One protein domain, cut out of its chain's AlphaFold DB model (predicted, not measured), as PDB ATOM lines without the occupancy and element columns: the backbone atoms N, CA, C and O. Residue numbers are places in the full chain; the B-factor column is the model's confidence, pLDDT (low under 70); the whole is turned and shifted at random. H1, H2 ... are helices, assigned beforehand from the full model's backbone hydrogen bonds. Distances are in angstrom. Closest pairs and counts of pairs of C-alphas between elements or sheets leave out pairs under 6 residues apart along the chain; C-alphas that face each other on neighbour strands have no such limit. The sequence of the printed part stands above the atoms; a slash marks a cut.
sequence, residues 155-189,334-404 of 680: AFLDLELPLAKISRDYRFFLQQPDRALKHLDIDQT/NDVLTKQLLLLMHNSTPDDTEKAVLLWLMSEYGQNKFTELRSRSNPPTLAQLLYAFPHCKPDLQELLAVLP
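What this domain is: This is residues 155 to 189 and 334 to 404 of the 680 residues of the protein "FAD-binding FR-type domain-containing protein" of Tortispora caseinolytica NRRL Y-17796 (UniProt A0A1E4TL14). A hairpin of two helices, H4 and H5, makes the middle, with other helices round it: H2, as long as H5 at 11 residues, crosses H5, the short H3 packs on H5 as well, and H6 makes a corner with H5. On the H4 side, H7 is near H4 with H1 packed on it, and H8 lies farthest out. The 106 printed residues include eight named helices, H1 to H8 in chain order, and no named strand; the class is all helix. The whole is compact, with a radius of gyration of the C-alphas of 12.9 A and spans of 32 by 32 by 24 A.

How they stand to each other: H1, residues 155 to 158, touches H7, residues 382 to 388; their closest C-alphas, of Phe 156 and Ala 388, are 4.1 A apart. H2, residues 163 to 173, touches H5, residues 352 to 362, about perpendicular at 86 degrees, with C-alphas 170 and 356 closest at 6.3 A. H3, residues 177 to 181, touches H5, closest at C-alphas 180 and 359, 6.9 A. H4, residues 339 to 347, forms a hairpin with H5, a shallow tilt of 16 degrees, opposite ways, closest at C-alphas 346 and 355, 5.1 A. H6, residues 367 to 375, touches H5 only at the corner, closest at C-alphas 361 and 370, 5.9 A. H8, residues 396 to 400, only just touches H4, with 3 pairs of C-alphas within 8 A, closest at C-alphas 344 and 399, 7.5 A. Every O i to N i+4 pair is within hydrogen-bond range in H3 to H8; H2 has 3 of 7, beside 5 of 8 O i to N i+3 pairs, and H1 is too short for such a pair.

Where its parts are: H1 begins at C-alpha 155 (129.195, 132.845, 126.728). H2 is 14.9 A long, H4 12.3 A, H5 15.4 A and H6 12.1 A; H1, H3, H7 and H8 are shorter. H8 ends at C-alpha 400 (132.546, 154.704, 126.831).

The domain as a whole: The C-alphas farthest apart, of Gln 175 and Ser 377, are 36.0 A apart. Residues 190 to 333 are not printed, and C-alphas 189 and 334 are 24.3 A apart across the cut. Of the links printed whole, none is long. Residues 170 to 189 have pLDDT under 70; the mean of the printed part is 85.8.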
ATOM      1  N   ALA A 155     129.560 131.655 125.958       95.69
ATOM      2  CA  ALA A 155     129.195 132.845 126.728       95.69
ATOM      3  C   ALA A 155     127.683 133.039 126.824       95.69
ATOM      4  O   ALA A 155     127.179 133.307 127.912       95.69
ATOM      5  N   PHE A 156     126.956 132.844 125.721       96.69
ATOM      6  CA  PHE A 156     125.496 132.911 125.698       96.69
ATOM      7  C   PHE A 156     124.856 131.776 126.508       96.69
ATOM      8  O   PHE A 156     123.865 131.995 127.206       96.69
ATOM      9  N   LEU A 157     125.438 130.573 126.461       95.06
ATOM     10  CA  LEU A 157     124.956 129.430 127.238       95.06
ATOM     11  C   LEU A 157     125.151 129.629 128.754       95.06
ATOM     12  O   LEU A 157     124.231 129.320 129.510       95.06
ATOM     13  N   ASP A 158     126.274 130.206 129.200       94.31
ATOM     14  CA  ASP A 158     126.510 130.545 130.620       94.31
ATOM     15  C   ASP A 158     125.567 131.644 131.149       94.31
ATOM     16  O   ASP A 158     125.339 131.729 132.355       94.31
ATOM     17  N   LEU A 159     124.929 132.444 130.285       95.44
ATOM     18  CA  LEU A 159     123.853 133.345 130.722       95.44
ATOM     19  C   LEU A 159     122.587 132.587 131.170       95.44
ATOM     20  O   LEU A 159     121.718 133.193 131.795       95.44
ATOM     21  N   GLU A 160     122.456 131.285 130.875       95.19
ATOM     22  CA  GLU A 160     121.343 130.411 131.292       95.19
ATOM     23  C   GLU A 160     119.952 131.029 131.020       95.19
ATOM     24  O   GLU A 160     119.061 131.083 131.878       95.19
ATOM     25  N   LEU A 161     119.779 131.588 129.822       94.88
ATOM     26  CA  LEU A 161     118.586 132.345 129.448       94.88
ATOM     27  C   LEU A 161     117.383 131.420 129.173       94.88
ATOM     28  O   LEU A 161     117.528 130.390 128.513       94.88
ATOM     29  N   PRO A 162     116.156 131.777 129.604       93.19
ATOM     30  CA  PRO A 162     114.976 130.932 129.425       93.19
ATOM     31  C   PRO A 162     114.406 131.051 127.999       93.19
ATOM     32  O   PRO A 162     113.321 131.600 127.795       93.19
ATOM     33  N   LEU A 163     115.127 130.528 127.001       90.31
ATOM     34  CA  LEU A 163     114.867 130.742 125.565       90.31
ATOM     35  C   LEU A 163     113.416 130.454 125.150       90.31
ATOM     36  O   LEU A 163     112.795 131.270 124.477       90.31
ATOM     37  N   ALA A 164     112.813 129.363 125.635       86.38
ATOM     38  CA  ALA A 164     111.414 129.031 125.345       86.38
ATOM     39  C   ALA A 164     110.404 130.079 125.867       86.38
ATOM     40  O   ALA A 164     109.358 130.299 125.249       86.38
ATOM     41  N   LYS A 165     110.712 130.749 126.989       85.56
ATOM     42  CA  LYS A 165     109.925 131.877 127.510       85.56
ATOM     43  C   LYS A 165     110.142 133.113 126.633       85.56
ATOM     44  O   LYS A 165     109.162 133.719 126.212       85.56
ATOM     45  N   ILE A 166     111.395 133.429 126.293       87.31
ATOM     46  CA  ILE A 166     111.759 134.554 125.413       87.31
ATOM     47  C   ILE A 166     111.041 134.437 124.057       87.31
ATOM     48  O   ILE A 166     110.340 135.364 123.659       87.31
ATOM     49  N   SER A 167     111.100 133.273 123.396       82.81
ATOM     50  CA  SER A 167     110.458 133.034 122.092       82.81
ATOM     51  C   SER A 167     108.937 133.210 122.095       82.81
ATOM     52  O   SER A 167     108.330 133.515 121.062       82.81
ATOM     53  N   ARG A 168     108.292 132.975 123.243       78.50
ATOM     54  CA  ARG A 168     106.849 133.166 123.417       78.50
ATOM     55  C   ARG A 168     106.525 134.629 123.701       78.50
ATOM     56  O   ARG A 168     105.638 135.183 123.055       78.50
ATOM     57  N   ASP A 169     107.240 135.222 124.650       73.31
ATOM     58  CA  ASP A 169     106.961 136.552 125.179       73.31
ATOM     59  C   ASP A 169     107.379 137.656 124.171       73.31
ATOM     60  O   ASP A 169     106.705 138.676 124.070       73.31
ATOM     61  N   TYR A 170     108.391 137.442 123.316       69.25
ATOM     62  CA  TYR A 170     108.834 138.445 122.330       69.25
ATOM     63  C   TYR A 170     107.782 138.825 121.275       69.25
ATOM     64  O   TYR A 170     107.753 139.964 120.806       69.25
ATOM     65  N   ARG A 171     106.849 137.919 120.946       64.06
ATOM     66  CA  ARG A 171     105.723 138.244 120.047       64.06
ATOM     67  C   ARG A 171     104.858 139.394 120.574       64.06
ATOM     68  O   ARG A 171     104.223 140.075 119.775       64.06
ATOM     69  N   PHE A 172     104.840 139.609 121.890       63.53
ATOM     70  CA  PHE A 172     104.176 140.745 122.524       63.53
ATOM     71  C   PHE A 172     105.000 142.037 122.384       63.53
ATOM     72  O   PHE A 172     104.435 143.083 122.071       63.53
ATOM     73  N   PHE A 173     106.330 141.974 122.529       63.44
ATOM     74  CA  PHE A 173     107.198 143.153 122.393       63.44
ATOM     75  C   PHE A 173     107.247 143.708 120.968       63.44
ATOM     76  O   PHE A 173     107.195 144.921 120.815       63.44
ATOM     77  N   LEU A 174     107.229 142.866 119.927       62.28
ATOM     78  CA  LEU A 174     107.128 143.340 118.533       62.28
ATOM     79  C   LEU A 174     105.870 144.181 118.259       62.28
ATOM     80  O   LEU A 174     105.875 145.015 117.360       62.28
ATOM     81  N   GLN A 175     104.784 143.957 119.005       60.94
ATOM     82  CA  GLN A 175     103.553 144.741 118.864       60.94
ATOM     83  C   GLN A 175     103.577 146.033 119.689       60.94
ATOM     84  O   GLN A 175     102.794 146.938 119.405       60.94
ATOM     85  N   GLN A 176     104.402 146.097 120.740       64.56
ATOM     86  CA  GLN A 176     104.431 147.186 121.724       64.56
ATOM     87  C   GLN A 176     105.856 147.384 122.292       64.56
ATOM     88  O   GLN A 176     106.056 147.186 123.496       64.56
ATOM     89  N   PRO A 177     106.853 147.775 121.472       62.03
ATOM     90  CA  PRO A 177     108.233 147.954 121.937       62.03
ATOM     91  C   PRO A 177     108.314 149.030 123.029       62.03
ATOM     92  O   PRO A 177     108.973 148.834 124.050       62.03
ATOM     93  N   ASP A 178     107.508 150.087 122.897       63.69
ATOM     94  CA  ASP A 178     107.365 151.151 123.893       63.69
ATOM     95  C   ASP A 178     106.975 150.618 125.278       63.69
ATOM     96  O   ASP A 178     107.359 151.210 126.279       63.69
ATOM     97  N   ARG A 179     106.244 149.494 125.386       63.78
ATOM     98  CA  ARG A 179     105.910 148.888 126.691       63.78
ATOM     99  C   ARG A 179     107.102 148.216 127.361       63.78
ATOM    100  O   ARG A 179     107.166 148.245 128.586       63.78
ATOM    101  N   ALA A 180     108.017 147.621 126.595       61.28
ATOM    102  CA  ALA A 180     109.244 147.057 127.154       61.28
ATOM    103  C   ALA A 180     110.144 148.165 127.722       61.28
ATOM    104  O   ALA A 180     110.787 147.959 128.749       61.28
ATOM    105  N   LEU A 181     110.122 149.346 127.088       67.00
ATOM    106  CA  LEU A 181     110.919 150.513 127.468       67.00
ATOM    107  C   LEU A 181     110.214 151.483 128.436       67.00
ATOM    108  O   LEU A 181     110.882 152.275 129.087       67.00
ATOM    109  N   LYS A 182     108.889 151.390 128.619       64.50
ATOM    110  CA  LYS A 182     108.062 152.342 129.398       64.50
ATOM    111  C   LYS A 182     108.506 152.577 130.848       64.50
ATOM    112  O   LYS A 182     108.174 153.604 131.430       64.50
ATOM    113  N   HIS A 183     109.181 151.599 131.443       60.44
ATOM    114  CA  HIS A 183     109.652 151.638 132.830       60.44
ATOM    115  C   HIS A 183     111.158 151.908 132.948       60.44
ATOM    116  O   HIS A 183     111.695 151.892 134.054       60.44
ATOM    117  N   LEU A 184     111.842 152.132 131.825       62.75
ATOM    118  CA  LEU A 184     113.217 152.593 131.803       62.75
ATOM    119  C   LEU A 184     113.207 154.121 131.752       62.75
ATOM    120  O   LEU A 184     113.028 154.713 130.692       62.75
ATOM    121  N   ASP A 185     113.426 154.735 132.912       57.53
ATOM    122  CA  ASP A 185     113.771 156.154 133.037       57.53
ATOM    123  C   ASP A 185     115.230 156.352 132.578       57.53
ATOM    124  O   ASP A 185     116.144 156.587 133.366       57.53
ATOM    125  N   ILE A 186     115.457 156.088 131.288       57.88
ATOM    126  CA  ILE A 186     116.730 156.275 130.599       57.88
ATOM    127  C   ILE A 186     116.659 157.607 129.865       57.88
ATOM    128  O   ILE A 186     115.906 157.760 128.899       57.88
ATOM    129  N   ASP A 187     117.495 158.549 130.289       54.69
ATOM    130  CA  ASP A 187     117.740 159.758 129.520       54.69
ATOM    131  C   ASP A 187     118.534 159.391 128.255       54.69
ATOM    132  O   ASP A 187     119.738 159.144 128.287       54.69
ATOM    133  N   GLN A 188     117.856 159.338 127.106       50.72
ATOM    134  CA  GLN A 188     118.510 159.066 125.820       50.72
ATOM    135  C   GLN A 188     119.515 160.164 125.416       50.72
ATOM    136  O   GLN A 188     120.313 159.943 124.505       50.72
ATOM    137  N   THR A 189     119.517 161.331 126.076       49.75
ATOM    138  CA  THR A 189     120.531 162.370 125.849       49.75
ATOM    139  C   THR A 189     121.882 162.031 126.488       49.75
ATOM    140  O   THR A 189     122.906 162.541 126.028       49.75
ATOM    141  N   ASN A 334     133.620 144.771 135.937       89.38
ATOM    142  CA  ASN A 334     132.762 144.700 137.117       89.38
ATOM    143  C   ASN A 334     131.481 145.516 136.904       89.38
ATOM    144  O   ASN A 334     131.510 146.592 136.316       89.38
ATOM    145  N   ASP A 335     130.348 145.013 137.401       85.00
ATOM    146  CA  ASP A 335     129.058 145.724 137.449       85.00
ATOM    147  C   ASP A 335     128.474 146.247 136.115       85.00
ATOM    148  O   ASP A 335     127.412 146.876 136.130       85.00
ATOM    149  N   VAL A 336     129.091 145.930 134.968       92.62
ATOM    150  CA  VAL A 336     128.749 146.467 133.636       92.62
ATOM    151  C   VAL A 336     127.321 146.185 133.175       92.62
ATOM    152  O   VAL A 336     126.780 146.941 132.369       92.62
ATOM    153  N   LEU A 337     126.692 145.113 133.675       94.56
ATOM    154  CA  LEU A 337     125.329 144.732 133.312       94.56
ATOM    155  C   LEU A 337     124.319 145.745 133.877       94.56
ATOM    156  O   LEU A 337     123.757 145.589 134.966       94.56
ATOM    157  N   THR A 338     124.091 146.793 133.092       92.81
ATOM    158  CA  THR A 338     123.097 147.844 133.304       92.81
ATOM    159  C   THR A 338     122.060 147.803 132.185       92.81
ATOM    160  O   THR A 338     122.324 147.322 131.081       92.81
ATOM    161  N   LYS A 339     120.861 148.341 132.433       90.62
ATOM    162  CA  LYS A 339     119.864 148.470 131.360       90.62
ATOM    163  C   LYS A 339     120.284 149.484 130.285       90.62
ATOM    164  O   LYS A 339     119.870 149.336 129.142       90.62
ATOM    165  N   GLN A 340     121.143 150.446 130.631       88.81
ATOM    166  CA  GLN A 340     121.735 151.385 129.677       88.81
ATOM    167  C   GLN A 340     122.633 150.663 128.664       88.81
ATOM    168  O   GLN A 340     122.465 150.846 127.460       88.81
ATOM    169  N   LEU A 341     123.529 149.790 129.144       93.44
ATOM    170  CA  LEU A 341     124.377 148.972 128.278       93.44
ATOM    171  C   LEU A 341     123.532 148.040 127.399       93.44
ATOM    172  O   LEU A 341     123.764 147.969 126.198       93.44
ATOM    173  N   LEU A 342     122.513 147.377 127.960       93.75
ATOM    174  CA  LEU A 342     121.616 146.510 127.183       93.75
ATOM    175  C   LEU A 342     120.842 147.269 126.090       93.75
ATOM    176  O   LEU A 342     120.596 146.701 125.026       93.75
ATOM    177  N   LEU A 343     120.475 148.534 126.326       91.06
ATOM    178  CA  LEU A 343     119.820 149.378 125.325       91.06
ATOM    179  C   LEU A 343     120.783 149.760 124.198       91.06
ATOM    180  O   LEU A 343     120.411 149.655 123.030       91.06
ATOM    181  N   LEU A 344     122.017 150.150 124.536       92.31
ATOM    182  CA  LEU A 344     123.069 150.393 123.549       92.31
ATOM    183  C   LEU A 344     123.303 149.135 122.702       92.31
ATOM    184  O   LEU A 344     123.163 149.182 121.485       92.31
ATOM    185  N   MET A 345     123.543 147.989 123.347       95.31
ATOM    186  CA  MET A 345     123.724 146.706 122.662       95.31
ATOM    187  C   MET A 345     122.547 146.377 121.732       95.31
ATOM    188  O   MET A 345     122.764 145.998 120.585       95.31
ATOM    189  N   HIS A 346     121.300 146.561 122.182       91.81
ATOM    190  CA  HIS A 346     120.109 146.330 121.356       91.81
ATOM    191  C   HIS A 346     120.093 147.214 120.097       91.81
ATOM    192  O   HIS A 346     119.790 146.724 119.007       91.81
ATOM    193  N   ASN A 347     120.446 148.495 120.227       90.75
ATOM    194  CA  ASN A 347     120.508 149.427 119.100       90.75
ATOM    195  C   ASN A 347     121.634 149.063 118.114       90.75
ATOM    196  O   ASN A 347     121.438 149.153 116.902       90.75
ATOM    197  N   SER A 348     122.775 148.595 118.626       93.62
ATOM    198  CA  SER A 348     123.973 148.232 117.854       93.62
ATOM    199  C   SER A 348     124.014 146.772 117.369       93.62
ATOM    200  O   SER A 348     125.042 146.312 116.873       93.62
ATOM    201  N   THR A 349     122.915 146.026 117.510       94.56
ATOM    202  CA  THR A 349     122.797 144.631 117.053       94.56
ATOM    203  C   THR A 349     121.911 144.560 115.805       94.56
ATOM    204  O   THR A 349     120.754 144.975 115.867       94.56
ATOM    205  N   PRO A 350     122.374 144.042 114.654       92.38
ATOM    206  CA  PRO A 350     121.541 143.884 113.464       92.38
ATOM    207  C   PRO A 350     120.599 142.674 113.548       92.38
ATOM    208  O   PRO A 350     119.522 142.737 112.964       92.38
ATOM    209  N   ASP A 351     120.973 141.610 114.268       92.19
ATOM    210  CA  ASP A 351     120.179 140.380 114.366       92.19
ATOM    211  C   ASP A 351     118.914 140.536 115.234       92.19
ATOM    212  O   ASP A 351     118.951 141.061 116.349       92.19
ATOM    213  N   ASP A 352     117.786 140.036 114.721       86.75
ATOM    214  CA  ASP A 352     116.471 140.130 115.365       86.75
ATOM    215  C   ASP A 352     116.327 139.203 116.587       86.75
ATOM    216  O   ASP A 352     115.555 139.513 117.501       86.75
ATOM    217  N   THR A 353     117.050 138.077 116.635       89.12
ATOM    218  CA  THR A 353     116.995 137.118 117.752       89.12
ATOM    219  C   THR A 353     117.791 137.628 118.955       89.12
ATOM    220  O   THR A 353     117.289 137.625 120.081       89.12
ATOM    221  N   GLU A 354     118.998 138.141 118.734       93.12
ATOM    222  CA  GLU A 354     119.817 138.804 119.751       93.12
ATOM    223  C   GLU A 354     119.121 140.070 120.278       93.12
ATOM    224  O   GLU A 354     118.948 140.222 121.494       93.12
ATOM    225  N   LYS A 355     118.593 140.924 119.385       89.94
ATOM    226  CA  LYS A 355     117.745 142.074 119.758       89.94
ATOM    227  C   LYS A 355     116.582 141.679 120.659       89.94
ATOM    228  O   LYS A 355     116.293 142.400 121.620       89.94
ATOM    229  N   ALA A 356     115.924 140.556 120.364       87.44
ATOM    230  CA  ALA A 356     114.800 140.053 121.142       87.44
ATOM    231  C   ALA A 356     115.183 139.662 122.571       87.44
ATOM    232  O   ALA A 356     114.446 139.964 123.514       87.44
ATOM    233  N   VAL A 357     116.338 139.018 122.736       92.44
ATOM    234  CA  VAL A 357     116.884 138.637 124.044       92.44
ATOM    235  C   VAL A 357     117.247 139.877 124.863       92.44
ATOM    236  O   VAL A 357     116.831 139.985 126.019       92.44
ATOM    237  N   LEU A 358     117.964 140.834 124.263       92.88
ATOM    238  CA  LEU A 358     118.374 142.081 124.919       92.88
ATOM    239  C   LEU A 358     117.154 142.905 125.373       92.88
ATOM    240  O   LEU A 358     117.092 143.355 126.519       92.88
ATOM    241  N   LEU A 359     116.127 143.021 124.521       88.38
ATOM    242  CA  LEU A 359     114.877 143.708 124.860       88.38
ATOM    243  C   LEU A 359     114.082 142.976 125.955       88.38
ATOM    244  O   LEU A 359     113.534 143.614 126.857       88.38
ATOM    245  N   TRP A 360     114.052 141.637 125.927       90.31
ATOM    246  CA  TRP A 360     113.417 140.839 126.979       90.31
ATOM    247  C   TRP A 360     114.104 141.048 128.337       90.31
ATOM    248  O   TRP A 360     113.397 141.241 129.327       90.31
ATOM    249  N   LEU A 361     115.443 141.091 128.390       91.56
ATOM    250  CA  LEU A 361     116.216 141.333 129.622       91.56
ATOM    251  C   LEU A 361     115.925 142.703 130.256       91.56
ATOM    252  O   LEU A 361     115.876 142.812 131.480       91.56
ATOM    253  N   MET A 362     115.701 143.739 129.443       89.06
ATOM    254  CA  MET A 362     115.342 145.076 129.934       89.06
ATOM    255  C   MET A 362     113.909 145.154 130.487       89.06
ATOM    256  O   MET A 362     113.647 145.939 131.407       89.06
ATOM    257  N   SER A 363     112.997 144.339 129.948       85.50
ATOM    258  CA  SER A 363     111.568 144.337 130.282       85.50
ATOM    259  C   SER A 363     111.245 143.808 131.690       85.50
ATOM    260  O   SER A 363     112.025 143.081 132.309       85.50
ATOM    261  N   GLU A 364     110.024 144.073 132.167       83.56
ATOM    262  CA  GLU A 364     109.470 143.489 133.403       83.56
ATOM    263  C   GLU A 364     109.538 141.944 133.416       83.56
ATOM    264  O   GLU A 364     109.821 141.331 134.443       83.56
ATOM    265  N   TYR A 365     109.364 141.298 132.258       84.94
ATOM    266  CA  TYR A 365     109.366 139.835 132.120       84.94
ATOM    267  C   TYR A 365     110.752 139.203 132.312       84.94
ATOM    268  O   TYR A 365     110.831 138.024 132.689       84.94
ATOM    269  N   GLY A 366     111.811 139.971 132.034       89.00
ATOM    270  CA  GLY A 366     113.212 139.595 132.211       89.00
ATOM    271  C   GLY A 366     113.839 140.103 133.507       89.00
ATOM    272  O   GLY A 366     114.905 139.614 133.875       89.00
ATOM    273  N   GLN A 367     113.168 141.000 134.243       89.62
ATOM    274  CA  GLN A 367     113.696 141.654 135.447       89.62
ATOM    275  C   GLN A 367     114.299 140.674 136.464       89.62
ATOM    276  O   GLN A 367     115.382 140.933 136.978       89.62
ATOM    277  N   ASN A 368     113.653 139.531 136.718       93.56
ATOM    278  CA  ASN A 368     114.191 138.521 137.636       93.56
ATOM    279  C   ASN A 368     115.533 137.952 137.147       93.56
ATOM    280  O   ASN A 368     116.459 137.840 137.942       93.56
ATOM    281  N   LYS A 369     115.657 137.643 135.848       95.06
ATOM    282  CA  LYS A 369     116.890 137.093 135.262       95.06
ATOM    283  C   LYS A 369     117.986 138.156 135.153       95.06
ATOM    284  O   LYS A 369     119.149 137.850 135.376       95.06
ATOM    285  N   PHE A 370     117.622 139.410 134.879       94.56
ATOM    286  CA  PHE A 370     118.542 140.549 134.945       94.56
ATOM    287  C   PHE A 370     119.124 140.721 136.359       94.56
ATOM    288  O   PHE A 370     120.340 140.804 136.519       94.56
ATOM    289  N   THR A 371     118.268 140.721 137.390       94.94
ATOM    290  CA  THR A 371     118.702 140.824 138.792       94.94
ATOM    291  C   THR A 371     119.557 139.622 139.201       94.94
ATOM    292  O   THR A 371     120.602 139.806 139.811       94.94
ATOM    293  N   GLU A 372     119.158 138.406 138.817       95.75
ATOM    294  CA  GLU A 372     119.921 137.173 139.037       95.75
ATOM    295  C   GLU A 372     121.333 137.266 138.438       95.75
ATOM    296  O   GLU A 372     122.306 137.121 139.172       95.75
ATOM    297  N   LEU A 373     121.457 137.589 137.143       95.50
ATOM    298  CA  LEU A 373     122.749 137.736 136.459       95.50
ATOM    299  C   LEU A 373     123.644 138.788 137.128       95.50
ATOM    300  O   LEU A 373     124.838 138.554 137.295       95.50
ATOM    301  N   ARG A 374     123.070 139.919 137.559       93.38
ATOM    302  CA  ARG A 374     123.795 140.981 138.273       93.38
ATOM    303  C   ARG A 374     124.211 140.578 139.697       93.38
ATOM    304  O   ARG A 374     125.182 141.116 140.212       93.38
ATOM    305  N   SER A 375     123.488 139.660 140.342       91.25
ATOM    306  CA  SER A 375     123.744 139.191 141.718       91.25
ATOM    307  C   SER A 375     124.489 137.851 141.809       91.25
ATOM    308  O   SER A 375     124.658 137.329 142.914       91.25
ATOM    309  N   ARG A 376     124.944 137.276 140.686       89.88
ATOM    310  CA  ARG A 376     125.839 136.104 140.679       89.88
ATOM    311  C   ARG A 376     127.145 136.417 141.416       89.88
ATOM    312  O   ARG A 376     127.597 137.555 141.457       89.88
ATOM    313  N   SER A 377     127.808 135.379 141.925       84.88
ATOM    314  CA  SER A 377     129.203 135.473 142.389       84.88
ATOM    315  C   SER A 377     130.180 135.821 141.257       84.88
ATOM    316  O   SER A 377     131.266 136.329 141.523       84.88
ATOM    317  N   ASN A 378     129.786 135.560 140.009       86.62
ATOM    318  CA  ASN A 378     130.450 135.987 138.785       86.62
ATOM    319  C   ASN A 378     129.450 136.691 137.836       86.62
ATOM    320  O   ASN A 378     128.888 136.047 136.950       86.62
ATOM    321  N   PRO A 379     129.177 137.997 138.020       92.25
ATOM    322  CA  PRO A 379     128.348 138.755 137.084       92.25
ATOM    323  C   PRO A 379     128.995 138.808 135.687       92.25
ATOM    324  O   PRO A 379     130.228 138.855 135.608       92.25
ATOM    325  N   PRO A 380     128.210 138.836 134.591       94.50
ATOM    326  CA  PRO A 380     128.763 138.882 133.239       94.50
ATOM    327  C   PRO A 380     129.647 140.111 132.993       94.50
ATOM    328  O   PRO A 380     129.241 141.240 133.273       94.50
ATOM    329  N   THR A 381     130.837 139.882 132.432       95.38
ATOM    330  CA  THR A 381     131.755 140.940 131.977       95.38
ATOM    331  C   THR A 381     131.319 141.490 130.616       95.38
ATOM    332  O   THR A 381     130.514 140.872 129.914       95.38
ATOM    333  N   LEU A 382     131.871 142.631 130.187       97.19
ATOM    334  CA  LEU A 382     131.554 143.175 128.863       97.19
ATOM    335  C   LEU A 382     132.023 142.238 127.743       97.19
ATOM    336  O   LEU A 382     131.291 142.030 126.778       97.19
ATOM    337  N   ALA A 383     133.200 141.625 127.908       95.94
ATOM    338  CA  ALA A 383     133.717 140.624 126.980       95.94
ATOM    339  C   ALA A 383     132.763 139.422 126.860       95.94
ATOM    340  O   ALA A 383     132.415 139.030 125.748       95.94
ATOM    341  N   GLN A 384     132.247 138.906 127.985       96.19
ATOM    342  CA  GLN A 384     131.249 137.833 127.970       96.19
ATOM    343  C   GLN A 384     129.975 138.251 127.224       96.19
ATOM    344  O   GLN A 384     129.446 137.471 126.438       96.19
ATOM    345  N   LEU A 385     129.476 139.470 127.447       97.62
ATOM    346  CA  LEU A 385     128.274 139.969 126.776       97.62
ATOM    347  C   LEU A 385     128.490 140.134 125.260       97.62
ATOM    348  O   LEU A 385     127.667 139.664 124.480       97.62
ATOM    349  N   LEU A 386     129.602 140.726 124.822       97.62
ATOM    350  CA  LEU A 386     129.912 140.888 123.393       97.62
ATOM    351  C   LEU A 386     130.201 139.552 122.687       97.62
ATOM    352  O   LEU A 386     129.879 139.402 121.512       97.62
ATOM    353  N   TYR A 387     130.756 138.562 123.395       97.00
ATOM    354  CA  TYR A 387     130.923 137.203 122.872       97.00
ATOM    355  C   TYR A 387     129.582 136.447 122.817       97.00
ATOM    356  O   TYR A 387     129.314 135.716 121.864       97.00
ATOM    357  N   ALA A 388     128.708 136.643 123.812       97.44
ATOM    358  CA  ALA A 388     127.372 136.047 123.853       97.44
ATOM    359  C   ALA A 388     126.477 136.540 122.706       97.44
ATOM    360  O   ALA A 388     125.734 135.741 122.136       97.44
ATOM    361  N   PHE A 389     126.585 137.824 122.356       97.44
ATOM    362  CA  PHE A 389     125.831 138.498 121.297       97.44
ATOM    363  C   PHE A 389     126.772 138.883 120.135       97.44
ATOM    364  O   PHE A 389     127.140 140.052 120.006       97.44
ATOM    365  N   PRO A 390     127.240 137.921 119.311       95.94
ATOM    366  CA  PRO A 390     128.319 138.149 118.346       95.94
ATOM    367  C   PRO A 390     128.001 139.203 117.278       95.94
ATOM    368  O   PRO A 390     128.933 139.842 116.775       95.94
ATOM    369  N   HIS A 391     126.724 139.421 116.945       95.75
ATOM    370  CA  HIS A 391     126.318 140.457 115.992       95.75
ATOM    371  C   HIS A 391     126.289 141.863 116.616       95.75
ATOM    372  O   HIS A 391     126.320 142.851 115.883       95.75
ATOM    373  N   CYS A 392     126.275 141.977 117.946       96.31
ATOM    374  CA  CYS A 392     126.369 143.247 118.659       96.31
ATOM    375  C   CYS A 392     127.744 143.902 118.440       96.31
ATOM    376  O   CYS A 392     128.782 143.356 118.834       96.31
ATOM    377  N   LYS A 393     127.758 145.089 117.821       94.81
ATOM    378  CA  LYS A 393     128.971 145.887 117.562       94.81
ATOM    379  C   LYS A 393     128.713 147.361 117.915       94.81
ATOM    380  O   LYS A 393     128.452 148.160 117.017       94.81
ATOM    381  N   PRO A 394     128.683 147.711 119.216       94.25
ATOM    382  CA  PRO A 394     128.476 149.087 119.652       94.25
ATOM    383  C   PRO A 394     129.679 149.953 119.299       94.25
ATOM    384  O   PRO A 394     130.817 149.485 119.322       94.25
ATOM    385  N   ASP A 395     129.418 151.220 118.990       92.25
ATOM    386  CA  ASP A 395     130.488 152.185 118.786       92.25
ATOM    387  C   ASP A 395     131.231 152.444 120.107       92.25
ATOM    388  O   ASP A 395     130.625 152.498 121.183       92.25
ATOM    389  N   LEU A 396     132.554 152.605 120.028       91.94
ATOM    390  CA  LEU A 396     133.392 152.780 121.211       91.94
ATOM    391  C   LEU A 396     133.034 154.063 121.982       91.94
ATOM    392  O   LEU A 396     133.067 154.057 123.206       91.94
ATOM    393  N   GLN A 397     132.641 155.144 121.308       88.56
ATOM    394  CA  GLN A 397     132.256 156.404 121.946       88.56
ATOM    395  C   GLN A 397     130.964 156.263 122.756       88.56
ATOM    396  O   GLN A 397     130.900 156.700 123.906       88.56
ATOM    397  N   GLU A 398     129.950 155.617 122.176       89.00
ATOM    398  CA  GLU A 398     128.679 155.342 122.857       89.00
ATOM    399  C   GLU A 398     128.879 154.379 124.036       89.00
ATOM    400  O   GLU A 398     128.286 154.553 125.100       89.00
ATOM    401  N   LEU A 399     129.764 153.391 123.871       91.81
ATOM    402  CA  LEU A 399     130.117 152.416 124.898       91.81
ATOM    403  C   LEU A 399     130.847 153.063 126.086       91.81
ATOM    404  O   LEU A 399     130.484 152.830 127.240       91.81
ATOM    405  N   LEU A 400     131.823 153.934 125.815       90.06
ATOM    406  CA  LEU A 400     132.546 154.704 126.831       90.06
ATOM    407  C   LEU A 400     131.616 155.651 127.618       90.06
ATOM    408  O   LEU A 400     131.887 155.935 128.780       90.06
ATOM    409  N   ALA A 401     130.496 156.094 127.033       85.81
ATOM    410  CA  ALA A 401     129.503 156.932 127.712       85.81
ATOM    411  C   ALA A 401     128.565 156.171 128.678       85.81
ATOM    412  O   ALA A 401     127.891 156.813 129.486       85.81
ATOM    413  N   VAL A 402     128.486 154.832 128.601       87.88
ATOM    414  CA  VAL A 402     127.543 154.012 129.403       87.88
ATOM    415  C   VAL A 402     128.205 153.061 130.400       87.88
ATOM    416  O   VAL A 402     127.521 152.520 131.272       87.88
ATOM    417  N   LEU A 403     129.511 152.825 130.269       91.50
ATOM    418  CA  LEU A 403     130.274 151.974 131.181       91.50
ATOM    419  C   LEU A 403     130.669 152.722 132.469       91.50
ATOM    420  O   LEU A 403     130.826 153.943 132.461       91.50
ATOM    421  N   PRO A 404     130.837 152.009 133.599       90.94
ATOM    422  CA  PRO A 404     131.296 152.623 134.837       90.94
ATOM    423  C   PRO A 404     132.771 153.054 134.747       90.94
ATOM    424  O   PRO A 404     133.578 152.452 134.039       90.94
TER     425      PRO A 404